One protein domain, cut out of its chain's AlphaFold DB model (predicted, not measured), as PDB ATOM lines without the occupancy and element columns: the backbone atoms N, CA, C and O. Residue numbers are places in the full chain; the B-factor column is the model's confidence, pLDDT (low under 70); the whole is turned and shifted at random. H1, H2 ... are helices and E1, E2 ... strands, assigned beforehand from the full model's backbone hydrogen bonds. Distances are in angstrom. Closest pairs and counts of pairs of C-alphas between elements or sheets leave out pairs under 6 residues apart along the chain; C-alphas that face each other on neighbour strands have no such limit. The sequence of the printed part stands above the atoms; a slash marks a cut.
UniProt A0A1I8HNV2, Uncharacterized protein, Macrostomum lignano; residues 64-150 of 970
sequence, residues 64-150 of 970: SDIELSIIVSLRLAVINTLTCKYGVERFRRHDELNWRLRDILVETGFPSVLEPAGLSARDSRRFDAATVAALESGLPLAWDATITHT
ATOM      1  N   SER A  64     145.523 136.173 114.508       59.97
ATOM      2  CA  SER A  64     146.784 136.764 114.984       59.97
ATOM      3  C   SER A  64     147.028 136.544 116.477       59.97
ATOM      4  O   SER A  64     148.168 136.341 116.895       59.97
ATOM      5  N   ASP A  65     145.967 136.551 117.283       60.59
ATOM      6  CA  ASP A  65     146.068 136.366 118.734       60.59
ATOM      7  C   ASP A  65     146.339 134.889 119.070       60.59
ATOM      8  O   ASP A  65     147.101 134.572 119.988       60.59
ATOM      9  N   ILE A  66     145.796 133.985 118.247       66.12
ATOM     10  CA  ILE A  66     146.038 132.538 118.289       66.12
ATOM     11  C   ILE A  66     147.497 132.229 117.949       66.12
ATOM     12  O   ILE A  66     148.177 131.554 118.724       66.12
ATOM     13  N   GLU A  67     148.011 132.769 116.838       68.44
ATOM     14  CA  GLU A  67     149.428 132.649 116.479       68.44
ATOM     15  C   GLU A  67     150.333 133.167 117.605       68.44
ATOM     16  O   GLU A  67     151.304 132.501 117.971       68.44
ATOM     17  N   LEU A  68     150.000 134.311 118.214       62.44
ATOM     18  CA  LEU A  68     150.784 134.883 119.307       62.44
ATOM     19  C   LEU A  68     150.791 133.979 120.555       62.44
ATOM     20  O   LEU A  68     151.857 133.752 121.137       62.44
ATOM     21  N   SER A  69     149.638 133.422 120.940       67.44
ATOM     22  CA  SER A  69     149.504 132.514 122.090       67.44
ATOM     23  C   SER A  69     150.241 131.182 121.876       67.44
ATOM     24  O   SER A  69     150.972 130.703 122.754       67.44
ATOM     25  N   ILE A  70     150.158 130.625 120.661       70.25
ATOM     26  CA  ILE A  70     150.920 129.440 120.247       70.25
ATOM     27  C   ILE A  70     152.428 129.740 120.262       70.25
ATOM     28  O   ILE A  70     153.199 128.957 120.817       70.25
ATOM     29  N   ILE A  71     152.874 130.891 119.745       68.50
ATOM     30  CA  ILE A  71     154.292 131.297 119.761       68.50
ATOM     31  C   ILE A  71     154.823 131.467 121.195       68.50
ATOM     32  O   ILE A  71     155.962 131.082 121.475       68.50
ATOM     33  N   VAL A  72     154.026 132.003 122.125       65.44
ATOM     34  CA  VAL A  72     154.397 132.091 123.551       65.44
ATOM     35  C   VAL A  72     154.508 130.695 124.179       65.44
ATOM     36  O   VAL A  72     155.488 130.413 124.875       65.44
ATOM     37  N   SER A  73     153.578 129.791 123.873       69.38
ATOM     38  CA  SER A  73     153.594 128.407 124.370       69.38
ATOM     39  C   SER A  73     154.767 127.590 123.805       69.38
ATOM     40  O   SER A  73     155.450 126.879 124.544       69.38
ATOM     41  N   LEU A  74     155.110 127.773 122.528       69.12
ATOM     42  CA  LEU A  74     156.300 127.177 121.911       69.12
ATOM     43  C   LEU A  74     157.610 127.739 122.492       69.12
ATOM     44  O   LEU A  74     158.598 127.013 122.599       69.12
ATOM     45  N   ARG A  75     157.642 129.002 122.943       64.94
ATOM     46  CA  ARG A  75     158.799 129.551 123.680       64.94
ATOM     47  C   ARG A  75     158.964 128.926 125.067       64.94
ATOM     48  O   ARG A  75     160.099 128.719 125.491       64.94
ATOM     49  N   LEU A  76     157.871 128.567 125.744       58.91
ATOM     50  CA  LEU A  76     157.924 127.773 126.980       58.91
ATOM     51  C   LEU A  76     158.437 126.347 126.707       58.91
ATOM     52  O   LEU A  76     159.280 125.850 127.454       58.91
ATOM     53  N   ALA A  77     158.042 125.728 125.588       63.12
ATOM     54  CA  ALA A  77     158.576 124.429 125.167       63.12
ATOM     55  C   ALA A  77     160.111 124.436 124.976       63.12
ATOM     56  O   ALA A  77     160.777 123.475 125.362       63.12
ATOM     57  N   VAL A  78     160.708 125.530 124.481       64.75
ATOM     58  CA  VAL A  78     162.180 125.663 124.384       64.75
ATOM     59  C   VAL A  78     162.852 125.576 125.763       64.75
ATOM     60  O   VAL A  78     163.876 124.906 125.896       64.75
ATOM     61  N   ILE A  79     162.262 126.165 126.809       61.69
ATOM     62  CA  ILE A  79     162.797 126.113 128.185       61.69
ATOM     63  C   ILE A  79     162.803 124.669 128.732       61.69
ATOM     64  O   ILE A  79     163.699 124.301 129.495       61.69
ATOM     65  N   ASN A  80     161.878 123.813 128.285       60.81
ATOM     66  CA  ASN A  80     161.839 122.387 128.638       60.81
ATOM     67  C   ASN A  80     162.918 121.541 127.931       60.81
ATOM     68  O   ASN A  80     163.210 120.432 128.378       60.81
ATOM     69  N   THR A  81     163.565 122.044 126.872       62.75
ATOM     70  CA  THR A  81     164.689 121.342 126.207       62.75
ATOM     71  C   THR A  81     166.030 121.466 126.947       62.75
ATOM     72  O   THR A  81     167.023 120.873 126.526       62.75
ATOM     73  N   LEU A  82     166.064 122.237 128.043       58.75
ATOM     74  CA  LEU A  82     167.267 122.533 128.832       58.75
ATOM     75  C   LEU A  82     167.284 121.848 130.214       58.75
ATOM     76  O   LEU A  82     168.257 121.985 130.955       58.75
ATOM     77  N   THR A  83     166.230 121.120 130.595       67.81
ATOM     78  CA  THR A  83     166.144 120.440 131.900       67.81
ATOM     79  C   THR A  83     166.630 118.998 131.826       67.81
ATOM     80  O   THR A  83     166.060 118.202 131.085       67.81
ATOM     81  N   CYS A  84     167.618 118.642 132.660       61.41
ATOM     82  CA  CYS A  84     168.180 117.289 132.770       61.41
ATOM     83  C   CYS A  84     167.123 116.170 132.658       61.41
ATOM     84  O   CYS A  84     166.088 116.214 133.323       61.41
ATOM     85  N   LYS A  85     167.439 115.125 131.877       66.75
ATOM     86  CA  LYS A  85     166.584 113.957 131.574       66.75
ATOM     87  C   LYS A  85     165.890 113.331 132.798       66.75
ATOM     88  O   LYS A  85     164.811 112.764 132.643       66.75
ATOM     89  N   TYR A  86     166.507 113.418 133.977       74.62
ATOM     90  CA  TYR A  86     166.034 112.825 135.235       74.62
ATOM     91  C   TYR A  86     165.460 113.846 136.237       74.62
ATOM     92  O   TYR A  86     165.154 113.486 137.371       74.62
ATOM     93  N   GLY A  87     165.318 115.119 135.856       82.12
ATOM     94  CA  GLY A  87     164.702 116.136 136.706       82.12
ATOM     95  C   GLY A  87     163.203 115.886 136.875       82.12
ATOM     96  O   GLY A  87     162.482 115.805 135.884       82.12
ATOM     97  N   VAL A  88     162.727 115.812 138.123       79.25
ATOM     98  CA  VAL A  88     161.305 115.579 138.467       79.25
ATOM     99  C   VAL A  88     160.384 116.607 137.794       79.25
ATOM    100  O   VAL A  88     159.335 116.256 137.259       79.25
ATOM    101  N   GLU A  89     160.841 117.860 137.713       83.44
ATOM    102  CA  GLU A  89     160.164 118.968 137.026       83.44
ATOM    103  C   GLU A  89     159.893 118.721 135.529       83.44
ATOM    104  O   GLU A  89     159.044 119.402 134.958       83.44
ATOM    105  N   ARG A  90     160.564 117.756 134.874       83.00
ATOM    106  CA  ARG A  90     160.302 117.430 133.462       83.00
ATOM    107  C   ARG A  90     158.848 117.017 133.249       83.00
ATOM    108  O   ARG A  90     158.253 117.476 132.284       83.00
ATOM    109  N   PHE A  91     158.297 116.170 134.122       83.75
ATOM    110  CA  PHE A  91     156.904 115.730 134.012       83.75
ATOM    111  C   PHE A  91     155.963 116.907 134.253       83.75
ATOM    112  O   PHE A  91     155.241 117.289 133.342       83.75
ATOM    113  N   ARG A  92     156.113 117.609 135.384       85.69
ATOM    114  CA  ARG A  92     155.306 118.792 135.718       85.69
ATOM    115  C   ARG A  92     155.228 119.827 134.588       85.69
ATOM    116  O   ARG A  92     154.152 120.345 134.323       85.69
ATOM    117  N   ARG A  93     156.345 120.141 133.921       84.94
ATOM    118  CA  ARG A  93     156.365 121.125 132.820       84.94
ATOM    119  C   ARG A  93     155.883 120.573 131.477       84.94
ATOM    120  O   ARG A  93     155.543 121.359 130.596       84.94
ATOM    121  N   HIS A  94     155.895 119.254 131.302       87.25
ATOM    122  CA  HIS A  94     155.260 118.572 130.174       87.25
ATOM    123  C   HIS A  94     153.742 118.592 130.354       87.25
ATOM    124  O   HIS A  94     153.025 118.999 129.449       87.25
ATOM    125  N   ASP A  95     153.273 118.277 131.562       89.19
ATOM    126  CA  ASP A  95     151.871 118.360 131.960       89.19
ATOM    127  C   ASP A  95     151.363 119.809 131.859       89.19
ATOM    128  O   ASP A  95     150.303 120.049 131.296       89.19
ATOM    129  N   GLU A  96     152.136 120.800 132.319       93.00
ATOM    130  CA  GLU A  96     151.777 122.224 132.215       93.00
ATOM    131  C   GLU A  96     151.700 122.718 130.758       93.00
ATOM    132  O   GLU A  96     150.800 123.485 130.415       93.00
ATOM    133  N   LEU A  97     152.611 122.271 129.884       92.44
ATOM    134  CA  LEU A  97     152.516 122.528 128.444       92.44
ATOM    135  C   LEU A  97     151.265 121.868 127.854       92.44
ATOM    136  O   LEU A  97     150.547 122.511 127.086       92.44
ATOM    137  N   ASN A  98     151.010 120.614 128.236       93.56
ATOM    138  CA  ASN A  98     149.851 119.848 127.802       93.56
ATOM    139  C   ASN A  98     148.542 120.556 128.208       93.56
ATOM    140  O   ASN A  98     147.666 120.750 127.373       93.56
ATOM    141  N   TRP A  99     148.428 121.065 129.437       95.44
ATOM    142  CA  TRP A  99     147.274 121.874 129.848       95.44
ATOM    143  C   TRP A  99     147.143 123.177 129.042       95.44
ATOM    144  O   TRP A  99     146.108 123.401 128.419       95.44
ATOM    145  N   ARG A 100     148.200 123.997 128.955       94.25
ATOM    146  CA  ARG A 100     148.146 125.306 128.268       94.25
ATOM    147  C   ARG A 100     147.717 125.207 126.801       94.25
ATOM    148  O   ARG A 100     146.881 125.986 126.358       94.25
ATOM    149  N   LEU A 101     148.278 124.266 126.041       93.06
ATOM    150  CA  LEU A 101     147.919 124.092 124.627       93.06
ATOM    151  C   LEU A 101     146.495 123.530 124.450       93.06
ATOM    152  O   LEU A 101     145.869 123.811 123.432       93.06
ATOM    153  N   ARG A 102     145.948 122.806 125.441       95.00
ATOM    154  CA  ARG A 102     144.562 122.303 125.410       95.00
ATOM    155  C   ARG A 102     143.605 123.465 125.583       95.00
ATOM    156  O   ARG A 102     142.641 123.580 124.836       95.00
ATOM    157  N   ASP A 103     143.885 124.306 126.568       95.44
ATOM    158  CA  ASP A 103     143.043 125.447 126.884       95.44
ATOM    159  C   ASP A 103     143.055 126.439 125.702       95.44
ATOM    160  O   ASP A 103     141.985 126.858 125.276       95.44
ATOM    161  N   ILE A 104     144.204 126.650 125.038       94.88
ATOM    162  CA  ILE A 104     144.291 127.383 123.755       94.88
ATOM    163  C   ILE A 104     143.432 126.734 122.654       94.88
ATOM    164  O   ILE A 104     142.715 127.437 121.946       94.88
ATOM    165  N   LEU A 105     143.470 125.407 122.477       91.88
ATOM    166  CA  LEU A 105     142.628 124.726 121.479       91.88
ATOM    167  C   LEU A 105     141.128 124.930 121.770       91.88
ATOM    168  O   LEU A 105     140.365 125.270 120.867       91.88
ATOM    169  N   VAL A 106     140.718 124.821 123.038       94.75
ATOM    170  CA  VAL A 106     139.325 125.036 123.466       94.75
ATOM    171  C   VAL A 106     138.894 126.501 123.304       94.75
ATOM    172  O   VAL A 106     137.819 126.754 122.763       94.75
ATOM    173  N   GLU A 107     139.729 127.467 123.700       94.75
ATOM    174  CA  GLU A 107     139.502 128.910 123.499       94.75
ATOM    175  C   GLU A 107     139.355 129.284 122.018       94.75
ATOM    176  O   GLU A 107     138.663 130.245 121.679       94.75
ATOM    177  N   THR A 108     139.970 128.506 121.124       94.31
ATOM    178  CA  THR A 108     139.933 128.719 119.670       94.31
ATOM    179  C   THR A 108     138.838 127.933 118.954       94.31
ATOM    180  O   THR A 108     138.768 127.945 117.726       94.31
ATOM    181  N   GLY A 109     137.934 127.299 119.709       94.94
ATOM    182  CA  GLY A 109     136.770 126.589 119.181       94.94
ATOM    183  C   GLY A 109     137.040 125.147 118.751       94.94
ATOM    184  O   GLY A 109     136.109 124.475 118.307       94.94
ATOM    185  N   PHE A 110     138.265 124.640 118.918       94.44
ATOM    186  CA  PHE A 110     138.589 123.235 118.690       94.44
ATOM    187  C   PHE A 110     138.329 122.440 119.981       94.44
ATOM    188  O   PHE A 110     139.093 122.566 120.944       94.44
ATOM    189  N   PRO A 111     137.269 121.608 120.059       93.62
ATOM    190  CA  PRO A 111     137.012 120.816 121.258       93.62
ATOM    191  C   PRO A 111     138.220 119.909 121.518       93.62
ATOM    192  O   PRO A 111     138.649 119.190 120.620       93.62
ATOM    193  N   SER A 112     138.800 119.953 122.721       95.62
ATOM    194  CA  SER A 112     140.074 119.280 122.993       95.62
ATOM    195  C   SER A 112     140.170 118.663 124.390       95.62
ATOM    196  O   SER A 112     139.698 119.205 125.398       95.62
ATOM    197  N   VAL A 113     140.817 117.499 124.442       95.31
ATOM    198  CA  VAL A 113     141.098 116.716 125.647       95.31
ATOM    199  C   VAL A 113     142.565 116.287 125.656       95.31
ATOM    200  O   VAL A 113     143.188 116.146 124.606       95.31
ATOM    201  N   LEU A 114     143.122 116.074 126.846       93.75
ATOM    202  CA  LEU A 114     144.436 115.444 126.973       93.75
ATOM    203  C   LEU A 114     144.328 113.952 126.661       93.75
ATOM    204  O   LEU A 114     143.297 113.334 126.943       93.75
ATOM    205  N   GLU A 115     145.389 113.365 126.114       90.19
ATOM    206  CA  GLU A 115     145.471 111.916 125.950       90.19
ATOM    207  C   GLU A 115     145.323 111.193 127.312       90.19
ATOM    208  O   GLU A 115     146.038 111.519 128.264       90.19
ATOM    209  N   PRO A 116     144.408 110.208 127.441       85.62
ATOM    210  CA  PRO A 116     144.242 109.443 128.673       85.62
ATOM    211  C   PRO A 116     145.523 108.734 129.135       85.62
ATOM    212  O   PRO A 116     146.140 107.964 128.396       85.62
ATOM    213  N   ALA A 117     145.885 108.939 130.403       83.06
ATOM    214  CA  ALA A 117     147.035 108.284 131.014       83.06
ATOM    215  C   ALA A 117     146.903 106.749 130.962       83.06
ATOM    216  O   ALA A 117     145.891 106.186 131.379       83.06
ATOM    217  N   GLY A 118     147.953 106.077 130.482       81.25
ATOM    218  CA  GLY A 118     148.005 104.618 130.335       81.25
ATOM    219  C   GLY A 118     147.947 104.114 128.890       81.25
ATOM    220  O   GLY A 118     148.217 102.935 128.672       81.25
ATOM    221  N   LEU A 119     147.667 104.981 127.911       76.56
ATOM    222  CA  LEU A 119     147.856 104.666 126.492       76.56
ATOM    223  C   LEU A 119     149.349 104.533 126.153       76.56
ATOM    224  O   LEU A 119     150.198 105.280 126.646       76.56
ATOM    225  N   SER A 120     149.684 103.551 125.320       73.44
ATOM    226  CA  SER A 120     151.056 103.174 124.991       73.44
ATOM    227  C   SER A 120     151.194 102.816 123.512       73.44
ATOM    228  O   SER A 120     150.340 102.164 122.924       73.44
ATOM    229  N   ALA A 121     152.336 103.124 122.898       64.50
ATOM    230  CA  ALA A 121     152.591 102.784 121.490       64.50
ATOM    231  C   ALA A 121     152.642 101.261 121.183       64.50
ATOM    232  O   ALA A 121     152.950 100.873 120.059       64.50
ATOM    233  N   ARG A 122     152.383 100.386 122.169       70.50
ATOM    234  CA  ARG A 122     152.309  98.922 122.019       70.50
ATOM    235  C   ARG A 122     150.890  98.353 122.076       70.50
ATOM    236  O   ARG A 122     150.717  97.206 121.684       70.50
ATOM    237  N   ASP A 123     149.903  99.103 122.561       70.38
ATOM    238  CA  ASP A 123     148.521  98.611 122.714       70.38
ATOM    239  C   ASP A 123     147.634  98.835 121.477       70.38
ATOM    240  O   ASP A 123     146.449  98.511 121.519       70.38
ATOM    241  N   SER A 124     148.212  99.415 120.414       62.09
ATOM    242  CA  SER A 124     147.567  99.855 119.166       62.09
ATOM    243  C   SER A 124     146.344 100.775 119.322       62.09
ATOM    244  O   SER A 124     145.629 101.004 118.350       62.09
ATOM    245  N   ARG A 125     146.139 101.370 120.507       61.53
ATOM    246  CA  ARG A 125     145.140 102.420 120.781       61.53
ATOM    247  C   ARG A 125     145.729 103.824 120.655       61.53
ATOM    248  O   ARG A 125     144.972 104.770 120.443       61.53
ATOM    249  N   ARG A 126     147.062 103.975 120.718       62.47
ATOM    250  CA  ARG A 126     147.752 105.171 120.197       62.47
ATOM    251  C   ARG A 126     147.646 105.198 118.669       62.47
ATOM    252  O   ARG A 126     148.503 104.692 117.948       62.47
ATOM    253  N   PHE A 127     146.545 105.759 118.183       57.47
ATOM    254  CA  PHE A 127     146.310 106.010 116.768       57.47
ATOM    255  C   PHE A 127     146.908 107.367 116.377       57.47
ATOM    256  O   PHE A 127     146.228 108.388 116.454       57.47
ATOM    257  N   ASP A 128     148.147 107.376 115.880       57.91
ATOM    258  CA  ASP A 128     148.854 108.594 115.430       57.91
ATOM    259  C   ASP A 128     148.137 109.365 114.287       57.91
ATOM    260  O   ASP A 128     148.549 110.465 113.923       57.91
ATOM    261  N   ALA A 129     147.060 108.804 113.720       47.69
ATOM    262  CA  ALA A 129     146.189 109.423 112.716       47.69
ATOM    263  C   ALA A 129     144.792 109.835 113.240       47.69
ATOM    264  O   ALA A 129     144.044 110.503 112.525       47.69
ATOM    265  N   ALA A 130     144.405 109.453 114.466       54.59
ATOM    266  CA  ALA A 130     143.045 109.682 114.968       54.59
ATOM    267  C   ALA A 130     142.749 111.147 115.317       54.59
ATOM    268  O   ALA A 130     141.586 111.527 115.328       54.59
ATOM    269  N   THR A 131     143.764 111.982 115.548       61.31
ATOM    270  CA  THR A 131     143.596 113.430 115.760       61.31
ATOM    271  C   THR A 131     142.864 114.108 114.604       61.31
ATOM    272  O   THR A 131     141.957 114.902 114.837       61.31
ATOM    273  N   VAL A 132     143.210 113.767 113.357       59.91
ATOM    274  CA  VAL A 132     142.566 114.346 112.166       59.91
ATOM    275  C   VAL A 132     141.152 113.786 111.994       59.91
ATOM    276  O   VAL A 132     140.198 114.554 111.926       59.91
ATOM    277  N   ALA A 133     140.995 112.459 112.032       68.06
ATOM    278  CA  ALA A 133     139.695 111.807 111.843       68.06
ATOM    279  C   ALA A 133     138.672 112.130 112.956       68.06
ATOM    280  O   ALA A 133     137.471 112.198 112.696       68.06
ATOM    281  N   ALA A 134     139.125 112.359 114.195       73.44
ATOM    282  CA  ALA A 134     138.275 112.841 115.283       73.44
ATOM    283  C   ALA A 134     137.755 114.255 114.987       73.44
ATOM    284  O   ALA A 134     136.552 114.490 115.069       73.44
ATOM    285  N   LEU A 135     138.633 115.169 114.564       77.31
ATOM    286  CA  LEU A 135     138.242 116.536 114.224       77.31
ATOM    287  C   LEU A 135     137.277 116.579 113.024       77.31
ATOM    288  O   LEU A 135     136.265 117.273 113.082       77.31
ATOM    289  N   GLU A 136     137.534 115.785 111.979       77.62
ATOM    290  CA  GLU A 136     136.647 115.641 110.809       77.62
ATOM    291  C   GLU A 136     135.262 115.067 111.161       77.62
ATOM    292  O   GLU A 136     134.281 115.359 110.477       77.62
ATOM    293  N   SER A 137     135.154 114.288 112.245       84.81
ATOM    294  CA  SER A 137     133.889 113.737 112.758       84.81
ATOM    295  C   SER A 137     133.260 114.559 113.896       84.81
ATOM    296  O   SER A 137     132.259 114.138 114.477       84.81
ATOM    297  N   GLY A 138     133.806 115.741 114.211       90.50
ATOM    298  CA  GLY A 138     133.304 116.621 115.275       90.50
ATOM    299  C   GLY A 138     133.569 116.121 116.702       90.50
ATOM    300  O   GLY A 138     133.000 116.649 117.659       90.50
ATOM    301  N   LEU A 139     134.422 115.107 116.860       89.75
ATOM    302  CA  LEU A 139     134.872 114.583 118.148       89.75
ATOM    303  C   LEU A 139     136.033 115.430 118.706       89.75
ATOM    304  O   LEU A 139     136.785 116.040 117.942       89.75
ATOM    305  N   PRO A 140     136.218 115.479 120.040       89.44
ATOM    306  CA  PRO A 140     137.284 116.268 120.640       89.44
ATOM    307  C   PRO A 140     138.676 115.751 120.255       89.44
ATOM    308  O   PRO A 140     138.978 114.563 120.372       89.44
ATOM    309  N   LEU A 141     139.548 116.681 119.872       92.19
ATOM    310  CA  LEU A 141     140.953 116.453 119.567       92.19
ATOM    311  C   LEU A 141     141.694 115.991 120.831       92.19
ATOM    312  O   LEU A 141     141.951 116.798 121.731       92.19
ATOM    313  N   ALA A 142     142.029 114.700 120.892       90.75
ATOM    314  CA  ALA A 142     142.867 114.097 121.928       90.75
ATOM    315  C   ALA A 142     144.347 114.154 121.526       90.75
ATOM    316  O   ALA A 142     144.684 113.746 120.415       90.75
ATOM    317  N   TRP A 143     145.232 114.660 122.390       89.69
ATOM    318  CA  TRP A 143     146.639 114.886 122.024       89.69
ATOM    319  C   TRP A 143     147.598 114.947 123.231       89.69
ATOM    320  O   TRP A 143     147.177 115.064 124.385       89.69
ATOM    321  N   ASP A 144     148.899 114.872 122.929       91.31
ATOM    322  CA  ASP A 144     150.034 114.924 123.860       91.31
ATOM    323  C   ASP A 144     151.265 115.558 123.169       91.31
ATOM    324  O   ASP A 144     151.761 115.028 122.171       91.31
ATOM    325  N   ALA A 145     151.791 116.685 123.669       89.12
ATOM    326  CA  ALA A 145     152.969 117.341 123.083       89.12
ATOM    327  C   ALA A 145     154.284 116.759 123.624       89.12
ATOM    328  O   ALA A 145     155.021 117.415 124.365       89.12
ATOM    329  N   THR A 146     154.621 115.542 123.185       84.12
ATOM    330  CA  THR A 146     155.906 114.893 123.489       84.12
ATOM    331  C   THR A 146     157.107 115.766 123.065       84.12
ATOM    332  O   THR A 146     157.534 115.753 121.908       84.12
ATOM    333  N   ILE A 147     157.725 116.488 124.012       82.94
ATOM    334  CA  ILE A 147     158.991 117.204 123.767       82.94
ATOM    335  C   ILE A 147     160.154 116.208 123.709       82.94
ATOM    336  O   ILE A 147     160.537 115.587 124.712       82.94
ATOM    337  N   THR A 148     160.790 116.123 122.541       72.75
ATOM    338  CA  THR A 148     162.059 115.419 122.345       72.75
ATOM    339  C   THR A 148     163.220 116.231 122.925       72.75
ATOM    340  O   THR A 148     163.477 117.375 122.552       72.75
ATOM    341  N   HIS A 149     163.945 115.644 123.878       71.81
ATOM    342  CA  HIS A 149     165.060 116.326 124.534       71.81
ATOM    343  C   HIS A 149     166.291 116.350 123.613       71.81
ATOM    344  O   HIS A 149     166.875 115.305 123.321       71.81
ATOM    345  N   THR A 150     166.719 117.539 123.187       58.06
ATOM    346  CA  THR A 150     167.792 117.739 122.189       58.06
ATOM    347  C   THR A 150     169.151 117.166 122.604       58.06
ATOM    348  O   THR A 150     169.931 116.768 121.745       58.06
TER     349      THR A 150
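Overview. This is residues 64 to 150 of the 970 residues of an uncharacterized protein of Macrostomum lignano (UniProt A0A1I8HNV2). Two long helices, H1 and H2, run side by side as a helical hairpin, and a small sheet of two short strands, E1 and E2, packs on H2 through E1. H3, a short helix, packs on E2, with the sheet between H2 and H3; residues 120 to 125 of the long link from E1 to H3 stick out, and residues 144 to 150, which follow E2, form a tail with no named element. The printed part has 87 residues with three named helices and two named strands, in the order H1 H2 E1 H3 E2; the sheet has the order E1, E2 and is parallel. The class is mostly helix. The whole is only just compact, close to loose, with a radius of gyration of the C-alphas of 14.1 A, and its outline is flat, with spans of 40 by 39 by 18 A.

Arrangement. Begin with H1, residues 64 to 80, and H2, residues 89 to 107. They touch, and their closest C-alphas, those of Asn 80 and Arg 93, are 7.0 A apart. They form a helical hairpin, running opposite ways at a shallow tilt of 8 degrees. Go on to E1, residues 112 to 114: the closest C-alphas of H2 and E1, those of Val 106 and Ser 112, are 5.8 A apart. Look next at H3, residues 130 to 136, and E2, residues 141 to 143, whose closest C-alphas, those of Thr 131 and Leu 141, are 5.5 A apart. E1 and E2 are parallel neighbours, with 26 degrees between their directions; N 113 and O 141 are within hydrogen-bond range at 3.0 A, N 143 and O 113 at 3.4 A. E1, H3 and E2 make a strand-helix-strand unit, two parallel neighbour strands with a helix between them along the chain. H2 and E2 are near each other, with 7 pairs of C-alphas within 10 A, while H1 and H3 are apart, as are H2 and H3. In H2 and H3 every O i to N i+4 pair is within hydrogen-bond range; in H1 12 of 13 are.

Along the chain. Find C-alpha 64 at (146.784, 136.764, 114.984); from there H1 runs 24.9 A to C-alpha 80. H2 starts at C-alpha 89, at (160.164, 118.968, 137.026), and covers 26.6 A to C-alpha 107. E1 measures 7.0 A, H3 9.7 A and E2 6.4 A, ending at C-alpha 143, at (146.639, 114.886, 122.024).

Size, cuts and confidence. The C-alphas of Cys 84 and Ser 137 are the two farthest apart, at 39.9 A. The printed part has no cut, and its long link is E1 to H3, 15 residues. The mean pLDDT of the printed part is 77.4; look for values under 70 at residues 64 to 69, 71 to 85, 121, 124 to 133 and 150.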